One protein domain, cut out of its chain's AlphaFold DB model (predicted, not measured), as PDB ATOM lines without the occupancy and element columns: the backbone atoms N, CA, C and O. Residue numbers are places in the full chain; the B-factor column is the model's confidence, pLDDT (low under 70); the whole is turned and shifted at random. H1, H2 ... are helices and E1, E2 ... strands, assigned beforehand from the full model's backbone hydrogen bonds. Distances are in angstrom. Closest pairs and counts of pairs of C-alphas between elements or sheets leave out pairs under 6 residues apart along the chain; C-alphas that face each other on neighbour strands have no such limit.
ATOM      1  N   GLU A 313      21.700   6.023  19.779       91.62
ATOM      2  CA  GLU A 313      20.517   6.851  20.066       91.62
ATOM      3  C   GLU A 313      19.175   6.206  19.657       91.62
ATOM      4  O   GLU A 313      18.127   6.564  20.189       91.62
ATOM      5  N   LEU A 314      19.189   5.235  18.735       94.38
ATOM      6  CA  LEU A 314      18.003   4.514  18.261       94.38
ATOM      7  C   LEU A 314      17.860   3.119  18.879       94.38
ATOM      8  O   LEU A 314      16.812   2.496  18.710       94.38
ATOM      9  N   ARG A 315      18.873   2.615  19.595       93.31
ATOM     10  CA  ARG A 315      18.910   1.235  20.113       93.31
ATOM     11  C   ARG A 315      17.693   0.899  20.976       93.31
ATOM     12  O   ARG A 315      17.050  -0.129  20.777       93.31
ATOM     13  N   ASP A 316      17.316   1.810  21.859       90.62
ATOM     14  CA  ASP A 316      16.164   1.662  22.750       90.62
ATOM     15  C   ASP A 316      14.810   1.663  22.029       90.62
ATOM     16  O   ASP A 316      13.861   0.995  22.461       90.62
ATOM     17  N   ILE A 317      14.704   2.441  20.949       93.06
ATOM     18  CA  ILE A 317      13.517   2.527  20.088       93.06
ATOM     19  C   ILE A 317      13.426   1.257  19.240       93.06
ATOM     20  O   ILE A 317      12.345   0.681  19.103       93.06
ATOM     21  N   TYR A 318      14.566   0.784  18.735       92.88
ATOM     22  CA  TYR A 318      14.682  -0.434  17.949       92.88
ATOM     23  C   TYR A 318      14.280  -1.673  18.739       92.88
ATOM     24  O   TYR A 318      13.405  -2.411  18.296       92.88
ATOM     25  N   GLU A 319      14.849  -1.882  19.925       90.44
ATOM     26  CA  GLU A 319      14.526  -3.043  20.760       90.44
ATOM     27  C   GLU A 319      13.046  -3.063  21.159       90.44
ATOM     28  O   GLU A 319      12.401  -4.115  21.169       90.44
ATOM     29  N   ARG A 320      12.451  -1.890  21.409       86.81
ATOM     30  CA  ARG A 320      11.003  -1.775  21.619       86.81
ATOM     31  C   ARG A 320      10.218  -2.120  20.367       86.81
ATOM     32  O   ARG A 320       9.311  -2.944  20.438       86.81
ATOM     33  N   HIS A 321      10.559  -1.522  19.229       87.94
ATOM     34  CA  HIS A 321       9.875  -1.799  17.973       87.94
ATOM     35  C   HIS A 321       9.962  -3.281  17.606       87.94
ATOM     36  O   HIS A 321       8.952  -3.861  17.231       87.94
ATOM     37  N   ARG A 322      11.124  -3.914  17.794       88.12
ATOM     38  CA  ARG A 322      11.357  -5.343  17.556       88.12
ATOM     39  C   ARG A 322      10.420  -6.235  18.375       88.12
ATOM     40  O   ARG A 322       9.925  -7.232  17.860       88.12
ATOM     41  N   ARG A 323      10.135  -5.872  19.631       84.62
ATOM     42  CA  ARG A 323       9.159  -6.596  20.469       84.62
ATOM     43  C   ARG A 323       7.734  -6.480  19.926       84.62
ATOM     44  O   ARG A 323       6.983  -7.444  20.013       84.62
ATOM     45  N   TRP A 324       7.374  -5.333  19.350       78.56
ATOM     46  CA  TRP A 324       6.056  -5.098  18.745       78.56
ATOM     47  C   TRP A 324       5.920  -5.681  17.333       78.56
ATOM     48  O   TRP A 324       4.839  -6.114  16.939       78.56
ATOM     49  N   SER A 325       7.004  -5.699  16.561       76.56
ATOM     50  CA  SER A 325       7.002  -6.108  15.157       76.56
ATOM     51  C   SER A 325       6.977  -7.615  14.954       76.56
ATOM     52  O   SER A 325       6.721  -8.061  13.833       76.56
ATOM     53  N   ALA A 326       7.114  -8.400  16.029       73.69
ATOM     54  CA  ALA A 326       6.807  -9.829  16.026       73.69
ATOM     55  C   ALA A 326       5.406 -10.122  15.438       73.69
ATOM     56  O   ALA A 326       5.226 -11.132  14.761       73.69
ATOM     57  N   ASP A 327       4.462  -9.179  15.561       66.88
ATOM     58  CA  ASP A 327       3.111  -9.278  14.992       66.88
ATOM     59  C   ASP A 327       3.009  -8.886  13.493       66.88
ATOM     60  O   ASP A 327       1.913  -8.757  12.944       66.88
ATOM     61  N   LYS A 328       4.138  -8.692  12.790       57.47
ATOM     62  CA  LYS A 328       4.292  -8.411  11.336       57.47
ATOM     63  C   LYS A 328       3.536  -7.196  10.765       57.47
ATOM     64  O   LYS A 328       3.658  -6.914   9.575       57.47
ATOM     65  N   LYS A 329       2.764  -6.457  11.568       75.19
ATOM     66  CA  LYS A 329       1.948  -5.305  11.123       75.19
ATOM     67  C   LYS A 329       2.031  -4.085  12.045       75.19
ATOM     68  O   LYS A 329       1.225  -3.163  11.915       75.19
ATOM     69  N   SER A 330       2.976  -4.058  12.984       80.50
ATOM     70  CA  SER A 330       3.133  -2.911  13.878       80.50
ATOM     71  C   SER A 330       3.694  -1.710  13.119       80.50
ATOM     72  O   SER A 330       4.730  -1.807  12.463       80.50
ATOM     73  N   HIS A 331       3.044  -0.558  13.248       88.31
ATOM     74  CA  HIS A 331       3.545   0.689  12.679       88.31
ATOM     75  C   HIS A 331       4.892   1.092  13.328       88.31
ATOM     76  O   HIS A 331       5.031   0.950  14.546       88.31
ATOM     77  N   PRO A 332       5.863   1.641  12.572       89.94
ATOM     78  CA  PRO A 332       7.169   2.092  13.080       89.94
ATOM     79  C   PRO A 332       7.120   2.959  14.336       89.94
ATOM     80  O   PRO A 332       7.973   2.852  15.214       89.94
ATOM     81  N   VAL A 333       6.089   3.800  14.422       93.81
ATOM     82  CA  VAL A 333       5.878   4.748  15.521       93.81
ATOM     83  C   VAL A 333       5.821   4.080  16.898       93.81
ATOM     84  O   VAL A 333       6.184   4.705  17.884       93.81
ATOM     85  N   TRP A 334       5.445   2.799  16.986       91.94
ATOM     86  CA  TRP A 334       5.355   2.083  18.263       91.94
ATOM     87  C   TRP A 334       6.702   1.907  18.976       91.94
ATOM     88  O   TRP A 334       6.710   1.699  20.185       91.94
ATOM     89  N   GLY A 335       7.838   2.064  18.284       93.88
ATOM     90  CA  GLY A 335       9.150   2.102  18.943       93.88
ATOM     91  C   GLY A 335       9.302   3.263  19.940       93.88
ATOM     92  O   GLY A 335      10.032   3.140  20.921       93.88
ATOM     93  N   PHE A 336       8.568   4.363  19.734       95.50
ATOM     94  CA  PHE A 336       8.636   5.575  20.558       95.50
ATOM     95  C   PHE A 336       7.720   5.551  21.781       95.50
ATOM     96  O   PHE A 336       7.732   6.501  22.561       95.50
ATOM     97  N   PHE A 337       6.907   4.511  21.969       94.38
ATOM     98  CA  PHE A 337       5.872   4.536  22.995       94.38
ATOM     99  C   PHE A 337       5.853   3.267  23.848       94.38
ATOM    100  O   PHE A 337       6.056   2.152  23.369       94.38
ATOM    101  N   ARG A 338       5.583   3.445  25.144       91.69
ATOM    102  CA  ARG A 338       5.254   2.368  26.087       91.69
ATOM    103  C   ARG A 338       3.749   2.343  26.315       91.69
ATOM    104  O   ARG A 338       3.141   3.394  26.495       91.69
ATOM    105  N   MET A 339       3.169   1.145  26.323       89.31
ATOM    106  CA  MET A 339       1.773   0.940  26.700       89.31
ATOM    107  C   MET A 339       1.683   0.470  28.145       89.31
ATOM    108  O   MET A 339       2.408  -0.437  28.548       89.31
ATOM    109  N   TYR A 340       0.764   1.067  28.891       87.19
ATOM    110  CA  TYR A 340       0.403   0.678  30.244       87.19
ATOM    111  C   TYR A 340      -1.082   0.339  30.273       87.19
ATOM    112  O   TYR A 340      -1.912   1.118  29.802       87.19
ATOM    113  N   GLU A 341      -1.428  -0.820  30.825       84.44
ATOM    114  CA  GLU A 341      -2.823  -1.164  31.085       84.44
ATOM    115  C   GLU A 341      -3.311  -0.383  32.311       84.44
ATOM    116  O   GLU A 341      -2.692  -0.402  33.378       84.44
ATOM    117  N   LEU A 342      -4.404   0.360  32.152       82.44
ATOM    118  CA  LEU A 342      -4.969   1.152  33.234       82.44
ATOM    119  C   LEU A 342      -5.781   0.231  34.147       82.44
ATOM    120  O   LEU A 342      -6.862  -0.229  33.798       82.44
ATOM    121  N   SER A 343      -5.273   0.009  35.359       77.44
ATOM    122  CA  SER A 343      -5.817  -0.938  36.349       77.44
ATOM    123  C   SER A 343      -7.291  -0.752  36.728       77.44
ATOM    124  O   SER A 343      -7.881  -1.653  37.323       77.44
ATOM    125  N   LYS A 344      -7.881   0.413  36.438       81.25
ATOM    126  CA  LYS A 344      -9.256   0.758  36.820       81.25
ATOM    127  C   LYS A 344     -10.298   0.400  35.762       81.25
ATOM    128  O   LYS A 344     -11.465   0.277  36.114       81.25
ATOM    129  N   GLU A 345      -9.901   0.213  34.504       77.75
ATOM    130  CA  GLU A 345     -10.826  -0.079  33.408       77.75
ATOM    131  C   GLU A 345     -10.244  -1.183  32.514       77.75
ATOM    132  O   GLU A 345      -9.268  -0.935  31.802       77.75
ATOM    133  N   PRO A 346     -10.812  -2.406  32.524       77.94
ATOM    134  CA  PRO A 346     -10.302  -3.500  31.707       77.94
ATOM    135  C   PRO A 346     -10.320  -3.109  30.224       77.94
ATOM    136  O   PRO A 346     -11.353  -2.737  29.664       77.94
ATOM    137  N   GLY A 347      -9.149  -3.169  29.586       79.12
ATOM    138  CA  GLY A 347      -8.960  -2.774  28.191       79.12
ATOM    139  C   GLY A 347      -8.713  -1.280  27.944       79.12
ATOM    140  O   GLY A 347      -8.558  -0.889  26.784       79.12
ATOM    141  N   ALA A 348      -8.654  -0.434  28.973       81.12
ATOM    142  CA  ALA A 348      -8.144   0.925  28.821       81.12
ATOM    143  C   ALA A 348      -6.608   0.899  28.818       81.12
ATOM    144  O   ALA A 348      -5.977   0.366  29.730       81.12
ATOM    145  N   MET A 349      -5.999   1.478  27.782       83.25
ATOM    146  CA  MET A 349      -4.547   1.571  27.657       83.25
ATOM    147  C   MET A 349      -4.115   3.039  27.697       83.25
ATOM    148  O   MET A 349      -4.716   3.913  27.074       83.25
ATOM    149  N   SER A 350      -3.053   3.314  28.443       87.81
ATOM    150  CA  SER A 350      -2.330   4.581  28.404       87.81
ATOM    151  C   SER A 350      -1.055   4.380  27.602       87.81
ATOM    152  O   SER A 350      -0.384   3.357  27.731       87.81
ATOM    153  N   VAL A 351      -0.736   5.348  26.750       91.56
ATOM    154  CA  VAL A 351       0.439   5.302  25.887       91.56
ATOM    155  C   VAL A 351       1.337   6.469  26.277       91.56
ATOM    156  O   VAL A 351       0.894   7.609  26.324       91.56
ATOM    157  N   THR A 352       2.589   6.192  26.625       93.56
ATOM    158  CA  THR A 352       3.551   7.216  27.063       93.56
ATOM    159  C   THR A 352       4.721   7.263  26.100       93.56
ATOM    160  O   THR A 352       5.307   6.219  25.797       93.56
ATOM    161  N   CYS A 353       5.049   8.457  25.610       95.56
ATOM    162  CA  CYS A 353       6.225   8.675  24.781       95.56
ATOM    163  C   CYS A 353       7.480   8.417  25.611       95.56
ATOM    164  O   CYS A 353       7.610   8.902  26.727       95.56
ATOM    165  N   VAL A 354       8.415   7.641  25.081       94.88
ATOM    166  CA  VAL A 354       9.600   7.194  25.827       94.88
ATOM    167  C   VAL A 354      10.729   8.214  25.811       94.88
ATOM    168  O   VAL A 354      11.696   8.043  26.538       94.88
ATOM    169  N   VAL A 355      10.614   9.230  24.953       94.69
ATOM    170  CA  VAL A 355      11.638  10.257  24.753       94.69
ATOM    171  C   VAL A 355      11.346  11.481  25.621       94.69
ATOM    172  O   VAL A 355      12.247  11.973  26.284       94.69
ATOM    173  N   CYS A 356      10.095  11.959  25.656       96.12
ATOM    174  CA  CYS A 356       9.688  13.094  26.500       96.12
ATOM    175  C   CYS A 356       8.855  12.717  27.730       96.12
ATOM    176  O   CYS A 356       8.400  13.615  28.434       96.12
ATOM    177  N   GLU A 357       8.573  11.430  27.946       95.06
ATOM    178  CA  GLU A 357       7.724  10.928  29.041       95.06
ATOM    179  C   GLU A 357       6.293  11.497  29.061       95.06
ATOM    180  O   GLU A 357       5.533  11.289  30.010       95.06
ATOM    181  N   GLN A 358       5.870  12.177  27.988       94.62
ATOM    182  CA  GLN A 358       4.514  12.696  27.884       94.62
ATOM    183  C   GLN A 358       3.523  11.552  27.689       94.62
ATOM    184  O   GLN A 358       3.670  10.685  26.820       94.62
ATOM    185  N   ASN A 359       2.492  11.564  28.527       89.81
ATOM    186  CA  ASN A 359       1.409  10.602  28.471       89.81
ATOM    187  C   ASN A 359       0.351  11.090  27.478       89.81
ATOM    188  O   ASN A 359      -0.390  12.035  27.758       89.81
ATOM    189  N   GLU A 360       0.265  10.416  26.338       79.81
ATOM    190  CA  GLU A 360      -0.807  10.583  25.365       79.81
ATOM    191  C   GLU A 360      -2.030   9.825  25.904       79.81
ATOM    192  O   GLU A 360      -2.260   8.639  25.634       79.81
ATOM    193  N   ARG A 361      -2.770  10.493  26.799       70.81
ATOM    194  CA  ARG A 361      -3.920   9.897  27.487       70.81
ATOM    195  C   ARG A 361      -5.077   9.657  26.511       70.81
ATOM    196  O   ARG A 361      -5.348  10.469  25.632       70.81
ATOM    197  N   ASN A 362      -5.822   8.584  26.793       55.34
ATOM    198  CA  ASN A 362      -7.100   8.173  26.193       55.34
ATOM    199  C   ASN A 362      -7.028   7.313  24.922       55.34
ATOM    200  O   ASN A 362      -7.759   7.543  23.958       55.34
ATOM    201  N   PHE A 363      -6.254   6.226  24.966       53.94
ATOM    202  CA  PHE A 363      -6.491   5.087  24.078       53.94
ATOM    203  C   PHE A 363      -7.447   4.093  24.745       53.94
ATOM    204  O   PHE A 363      -7.043   3.137  25.404       53.94
ATOM    205  N   THR A 364      -8.753   4.293  24.569       53.16
ATOM    206  CA  THR A 364      -9.706   3.225  24.895       53.16
ATOM    207  C   THR A 364      -9.649   2.155  23.799       53.16
ATOM    208  O   THR A 364      -9.520   2.473  22.613       53.16
ATOM    209  N   ASN A 365      -9.755   0.871  24.167       52.28
ATOM    210  CA  ASN A 365      -9.687  -0.260  23.222       52.28
ATOM    211  C   ASN A 365     -10.663  -0.133  22.033       52.28
ATOM    212  O   ASN A 365     -10.409  -0.668  20.955       52.28
ATOM    213  N   LYS A 366     -11.759   0.626  22.190       56.25
ATOM    214  CA  LYS A 366     -12.719   0.917  21.112       56.25
ATOM    215  C   LYS A 366     -12.094   1.672  19.927       56.25
ATOM    216  O   LYS A 366     -12.609   1.581  18.817       56.25
ATOM    217  N   HIS A 367     -10.958   2.344  20.119       53.53
ATOM    218  CA  HIS A 367     -10.266   3.131  19.093       53.53
ATOM    219  C   HIS A 367      -9.031   2.454  18.478       53.53
ATOM    220  O   HIS A 367      -8.359   3.060  17.633       53.53
ATOM    221  N   ARG A 368      -8.761   1.181  18.816       54.09
ATOM    222  CA  ARG A 368      -7.598   0.422  18.309       54.09
ATOM    223  C   ARG A 368      -7.491   0.402  16.778       54.09
ATOM    224  O   ARG A 368      -6.394   0.259  16.252       54.09
ATOM    225  N   LYS A 369      -8.609   0.554  16.055       56.50
ATOM    226  CA  LYS A 369      -8.666   0.414  14.590       56.50
ATOM    227  C   LYS A 369      -8.454   1.697  13.772       56.50
ATOM    228  O   LYS A 369      -8.411   1.586  12.553       56.50
ATOM    229  N   GLY A 370      -8.292   2.886  14.365       54.06
ATOM    230  CA  GLY A 370      -8.177   4.098  13.527       54.06
ATOM    231  C   GLY A 370      -7.515   5.340  14.115       54.06
ATOM    232  O   GLY A 370      -7.141   6.220  13.349       54.06
ATOM    233  N   TRP A 371      -7.339   5.434  15.435       52.66
ATOM    234  CA  TRP A 371      -6.830   6.662  16.075       52.66
ATOM    235  C   TRP A 371      -5.402   6.551  16.636       52.66
ATOM    236  O   TRP A 371      -4.821   7.563  17.009       52.66
ATOM    237  N   GLY A 372      -4.821   5.345  16.663       69.12
ATOM    238  CA  GLY A 372      -3.488   5.073  17.225       69.12
ATOM    239  C   GLY A 372      -2.363   5.832  16.535       69.12
ATOM    240  O   GLY A 372      -1.744   6.738  17.086       69.12
ATOM    241  N   ASN A 373      -2.104   5.458  15.286       85.25
ATOM    242  CA  ASN A 373      -0.815   5.765  14.682       85.25
ATOM    243  C   ASN A 373      -0.689   7.230  14.239       85.25
ATOM    244  O   ASN A 373       0.418   7.758  14.253       85.25
ATOM    245  N   SER A 374      -1.781   7.903  13.858       88.06
ATOM    246  CA  SER A 374      -1.733   9.279  13.340       88.06
ATOM    247  C   SER A 374      -1.399  10.305  14.422       88.06
ATOM    248  O   SER A 374      -0.565  11.177  14.186       88.06
ATOM    249  N   ASN A 375      -1.988  10.184  15.614       89.69
ATOM    250  CA  ASN A 375      -1.688  11.068  16.741       89.69
ATOM    251  C   ASN A 375      -0.286  10.806  17.292       89.69
ATOM    252  O   ASN A 375       0.464  11.751  17.500       89.69
ATOM    253  N   MET A 376       0.110   9.537  17.417       92.31
ATOM    254  CA  MET A 376       1.474   9.176  17.814       92.31
ATOM    255  C   MET A 376       2.514   9.705  16.818       92.31
ATOM    256  O   MET A 376       3.521  10.277  17.217       92.31
ATOM    257  N   SER A 377       2.250   9.582  15.512       93.88
ATOM    258  CA  SER A 377       3.158  10.105  14.480       93.88
ATOM    259  C   SER A 377       3.182  11.630  14.491       93.88
ATOM    260  O   SER A 377       4.235  12.226  14.297       93.88
ATOM    261  N   ARG A 378       2.042  12.285  14.753       94.44
ATOM    262  CA  ARG A 378       1.978  13.739  14.948       94.44
ATOM    263  C   ARG A 378       2.814  14.172  16.149       94.44
ATOM    264  O   ARG A 378       3.595  15.103  16.000       94.44
ATOM    265  N   HIS A 379       2.694  13.481  17.281       95.19
ATOM    266  CA  HIS A 379       3.503  13.728  18.471       95.19
ATOM    267  C   HIS A 379       4.997  13.591  18.151       95.19
ATOM    268  O   HIS A 379       5.754  14.532  18.369       95.19
ATOM    269  N   CYS A 380       5.424  12.477  17.544       96.19
ATOM    270  CA  CYS A 380       6.820  12.286  17.146       96.19
ATOM    271  C   CYS A 380       7.305  13.371  16.176       96.19
ATOM    272  O   CYS A 380       8.384  13.915  16.371       96.19
ATOM    273  N   ASN A 381       6.499  13.749  15.183       95.50
ATOM    274  CA  ASN A 381       6.850  14.806  14.231       95.50
ATOM    275  C   ASN A 381       6.926  16.204  14.862       95.50
ATOM    276  O   ASN A 381       7.647  17.057  14.350       95.50
ATOM    277  N   GLN A 382       6.168  16.471  15.928       96.31
ATOM    278  CA  GLN A 382       6.137  17.778  16.587       96.31
ATOM    279  C   GLN A 382       7.187  17.896  17.694       96.31
ATOM    280  O   GLN A 382       7.879  18.905  17.763       96.31
ATOM    281  N   ALA A 383       7.318  16.873  18.539       96.31
ATOM    282  CA  ALA A 383       8.191  16.887  19.710       96.31
ATOM    283  C   ALA A 383       9.580  16.284  19.444       96.31
ATOM    284  O   ALA A 383      10.550  16.660  20.098       96.31
ATOM    285  N   HIS A 384       9.694  15.352  18.492       96.88
ATOM    286  CA  HIS A 384      10.880  14.505  18.299       96.88
ATOM    287  C   HIS A 384      11.266  14.346  16.825       96.88
ATOM    288  O   HIS A 384      11.717  13.275  16.416       96.88
ATOM    289  N   ARG A 385      11.077  15.401  16.020       96.31
ATOM    290  CA  ARG A 385      11.195  15.342  14.556       96.31
ATOM    291  C   ARG A 385      12.502  14.713  14.081       96.31
ATOM    292  O   ARG A 385      12.468  13.764  13.312       96.31
ATOM    293  N   GLU A 386      13.638  15.202  14.572       96.69
ATOM    294  CA  GLU A 386      14.958  14.727  14.137       96.69
ATOM    295  C   GLU A 386      15.168  13.240  14.443       96.69
ATOM    296  O   GLU A 386      15.631  12.483  13.591       96.69
ATOM    297  N   LEU A 387      14.781  12.798  15.642       96.31
ATOM    298  CA  LEU A 387      14.911  11.403  16.059       96.31
ATOM    299  C   LEU A 387      13.943  10.492  15.289       96.31
ATOM    300  O   LEU A 387      14.301   9.375  14.918       96.31
ATOM    301  N   TYR A 388      12.729  10.978  15.015       96.12
ATOM    302  CA  TYR A 388      11.732  10.263  14.223       96.12
ATOM    303  C   TYR A 388      12.152  10.128  12.755       96.12
ATOM    304  O   TYR A 388      12.033   9.040  12.189       96.12
ATOM    305  N   ASP A 389      12.720  11.180  12.161       95.62
ATOM    306  CA  ASP A 389      13.243  11.163  10.793       95.62
ATOM    307  C   ASP A 389      14.423  10.183  10.673       95.62
ATOM    308  O   ASP A 389      14.431   9.338   9.773       95.62
ATOM    309  N   LYS A 390      15.375  10.213  11.620       96.44
ATOM    310  CA  LYS A 390      16.480   9.238  11.694       96.44
ATOM    311  C   LYS A 390      15.972   7.801  11.826       96.44
ATOM    312  O   LYS A 390      16.473   6.907  11.147       96.44
ATOM    313  N   TRP A 391      14.960   7.573  12.664       95.44
ATOM    314  CA  TRP A 391      14.335   6.260  12.825       95.44
ATOM    315  C   TRP A 391      13.680   5.758  11.533       95.44
ATOM    316  O   TRP A 391      13.886   4.607  11.145       95.44
ATOM    317  N   CYS A 392      12.928   6.614  10.836       93.31
ATOM    318  CA  CYS A 392      12.302   6.253   9.563       93.31
ATOM    319  C   CYS A 392      13.356   5.927   8.495       93.31
ATOM    320  O   CYS A 392      13.246   4.901   7.825       93.31
ATOM    321  N   GLN A 393      14.416   6.736   8.391       94.62
ATOM    322  CA  GLN A 393      15.535   6.477   7.478       94.62
ATOM    323  C   GLN A 393      16.246   5.157   7.797       94.62
ATOM    324  O   GLN A 393      16.544   4.387   6.884       94.62
ATOM    325  N   PHE A 394      16.475   4.872   9.084       94.69
ATOM    326  CA  PHE A 394      17.068   3.618   9.544       94.69
ATOM    327  C   PHE A 394      16.201   2.405   9.180       94.69
ATOM    328  O   PHE A 394      16.713   1.392   8.706       94.69
ATOM    329  N   LEU A 395      14.881   2.484   9.364       91.50
ATOM    330  CA  LEU A 395      13.992   1.397   8.964       91.50
ATOM    331  C   LEU A 395      13.971   1.207   7.449       91.50
ATOM    332  O   LEU A 395      13.979   0.073   6.982       91.50
ATOM    333  N   GLU A 396      13.973   2.285   6.669       91.50
ATOM    334  CA  GLU A 396      13.977   2.192   5.211       91.50
ATOM    335  C   GLU A 396      15.266   1.605   4.646       91.50
ATOM    336  O   GLU A 396      15.199   0.802   3.713       91.50
ATOM    337  N   SER A 397      16.429   1.977   5.187       92.50
ATOM    338  CA  SER A 397      17.710   1.420   4.743       92.50
ATOM    339  C   SER A 397      17.795  -0.079   5.035       92.50
ATOM    340  O   SER A 397      18.197  -0.851   4.163       92.50
ATOM    341  N   ASN A 398      17.320  -0.512   6.206       87.38
ATOM    342  CA  ASN A 398      17.372  -1.912   6.619       87.38
ATOM    343  C   ASN A 398      16.276  -2.781   5.982       87.38
ATOM    344  O   ASN A 398      16.549  -3.902   5.558       87.38
ATOM    345  N   LEU A 399      15.047  -2.276   5.827       77.81
ATOM    346  CA  LEU A 399      13.979  -3.007   5.127       77.81
ATOM    347  C   LEU A 399      14.316  -3.214   3.645       77.81
ATOM    348  O   LEU A 399      14.041  -4.284   3.096       77.81
ATOM    349  N   LYS A 400      14.957  -2.228   3.000       73.19
ATOM    350  CA  LYS A 400      15.416  -2.366   1.611       73.19
ATOM    351  C   LYS A 400      16.474  -3.456   1.463       73.19
ATOM    352  O   LYS A 400      16.373  -4.230   0.514       73.19
ATOM    353  N   GLN A 401      17.419  -3.574   2.400       59.59
ATOM    354  CA  GLN A 401      18.425  -4.645   2.377       59.59
ATOM    355  C   GLN A 401      17.789  -6.039   2.473       59.59
ATOM    356  O   GLN A 401      18.169  -6.937   1.723       59.59
TER     357      GLN A 401
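What this domain is: This is residues 313 to 401 of the 485 residues of an uncharacterized protein of Pycnococcus provasolii (UniProt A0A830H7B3). A small three-stranded sheet, E1 to E3, makes one end of an elongated body, with H3 over one of its faces; short H2 lies in the middle, and H1 and H4 make the other end, where residues 396 to 401 of H4 stick out. The printed part has 89 residues, with four named helices and three named strands in the order H1 H2 E1 E2 E3 H3 H4. The sheet, ordered E1 E2 E3, is antiparallel; the class is mixed, helices and strands. The whole is compact, with a radius of gyration of the C-alphas of 13.2 A and spans of 43 by 27 by 22 A.

How they stand to each other: H1, residues 313 to 325, touches H2, residues 332 to 336; the closest C-alphas, of His 321 and Gly 335, are 4.1 A apart. E1, residues 337 to 341, E2, residues 348 to 353, and E3, residues 359 to 364, form a meander, each strand the antiparallel neighbour of the one before, with two hairpins, E1 and E2, E2 and E3. Within hydrogen-bond range are N 338 and O 352, 2.9 A, and N 360 and O 351, 2.9 A. H2 only grazes the sheet, with residues 334 to 336. H3, residues 372 to 383, is on one face, making two layers, helix and sheet; its height over the sheet is 9.8 A. It touches H2, closest at the C-alphas of Val 333 and Ser 377, 6.1 A. H4, residues 385 to 401, is close but not clearly touching H1, closest at the C-alphas of Leu 314 and Trp 391, 6.8 A. Every O i to N i+4 pair is within range in H3 and H4, 8 of 9 in H1, and 0 of 1 in H2, where 2 of 2 O i to N i+3 pairs are.

Where its parts are: H1 begins at C-alpha 313 (20.517, 6.851, 20.066) and spans 19.4 A; H3 spans 16.8 A, E2 16.8 A. H4 spans 24.5 A, ending at C-alpha 401 (18.425, -4.645, 2.377).

The domain as a whole: The two C-alphas farthest apart, of Lys 344 and Gln 401, are 44.5 A apart. The printed part has no cut and no long link. Confidence is under 70 at residues 327 to 328, 362 to 372 and 401.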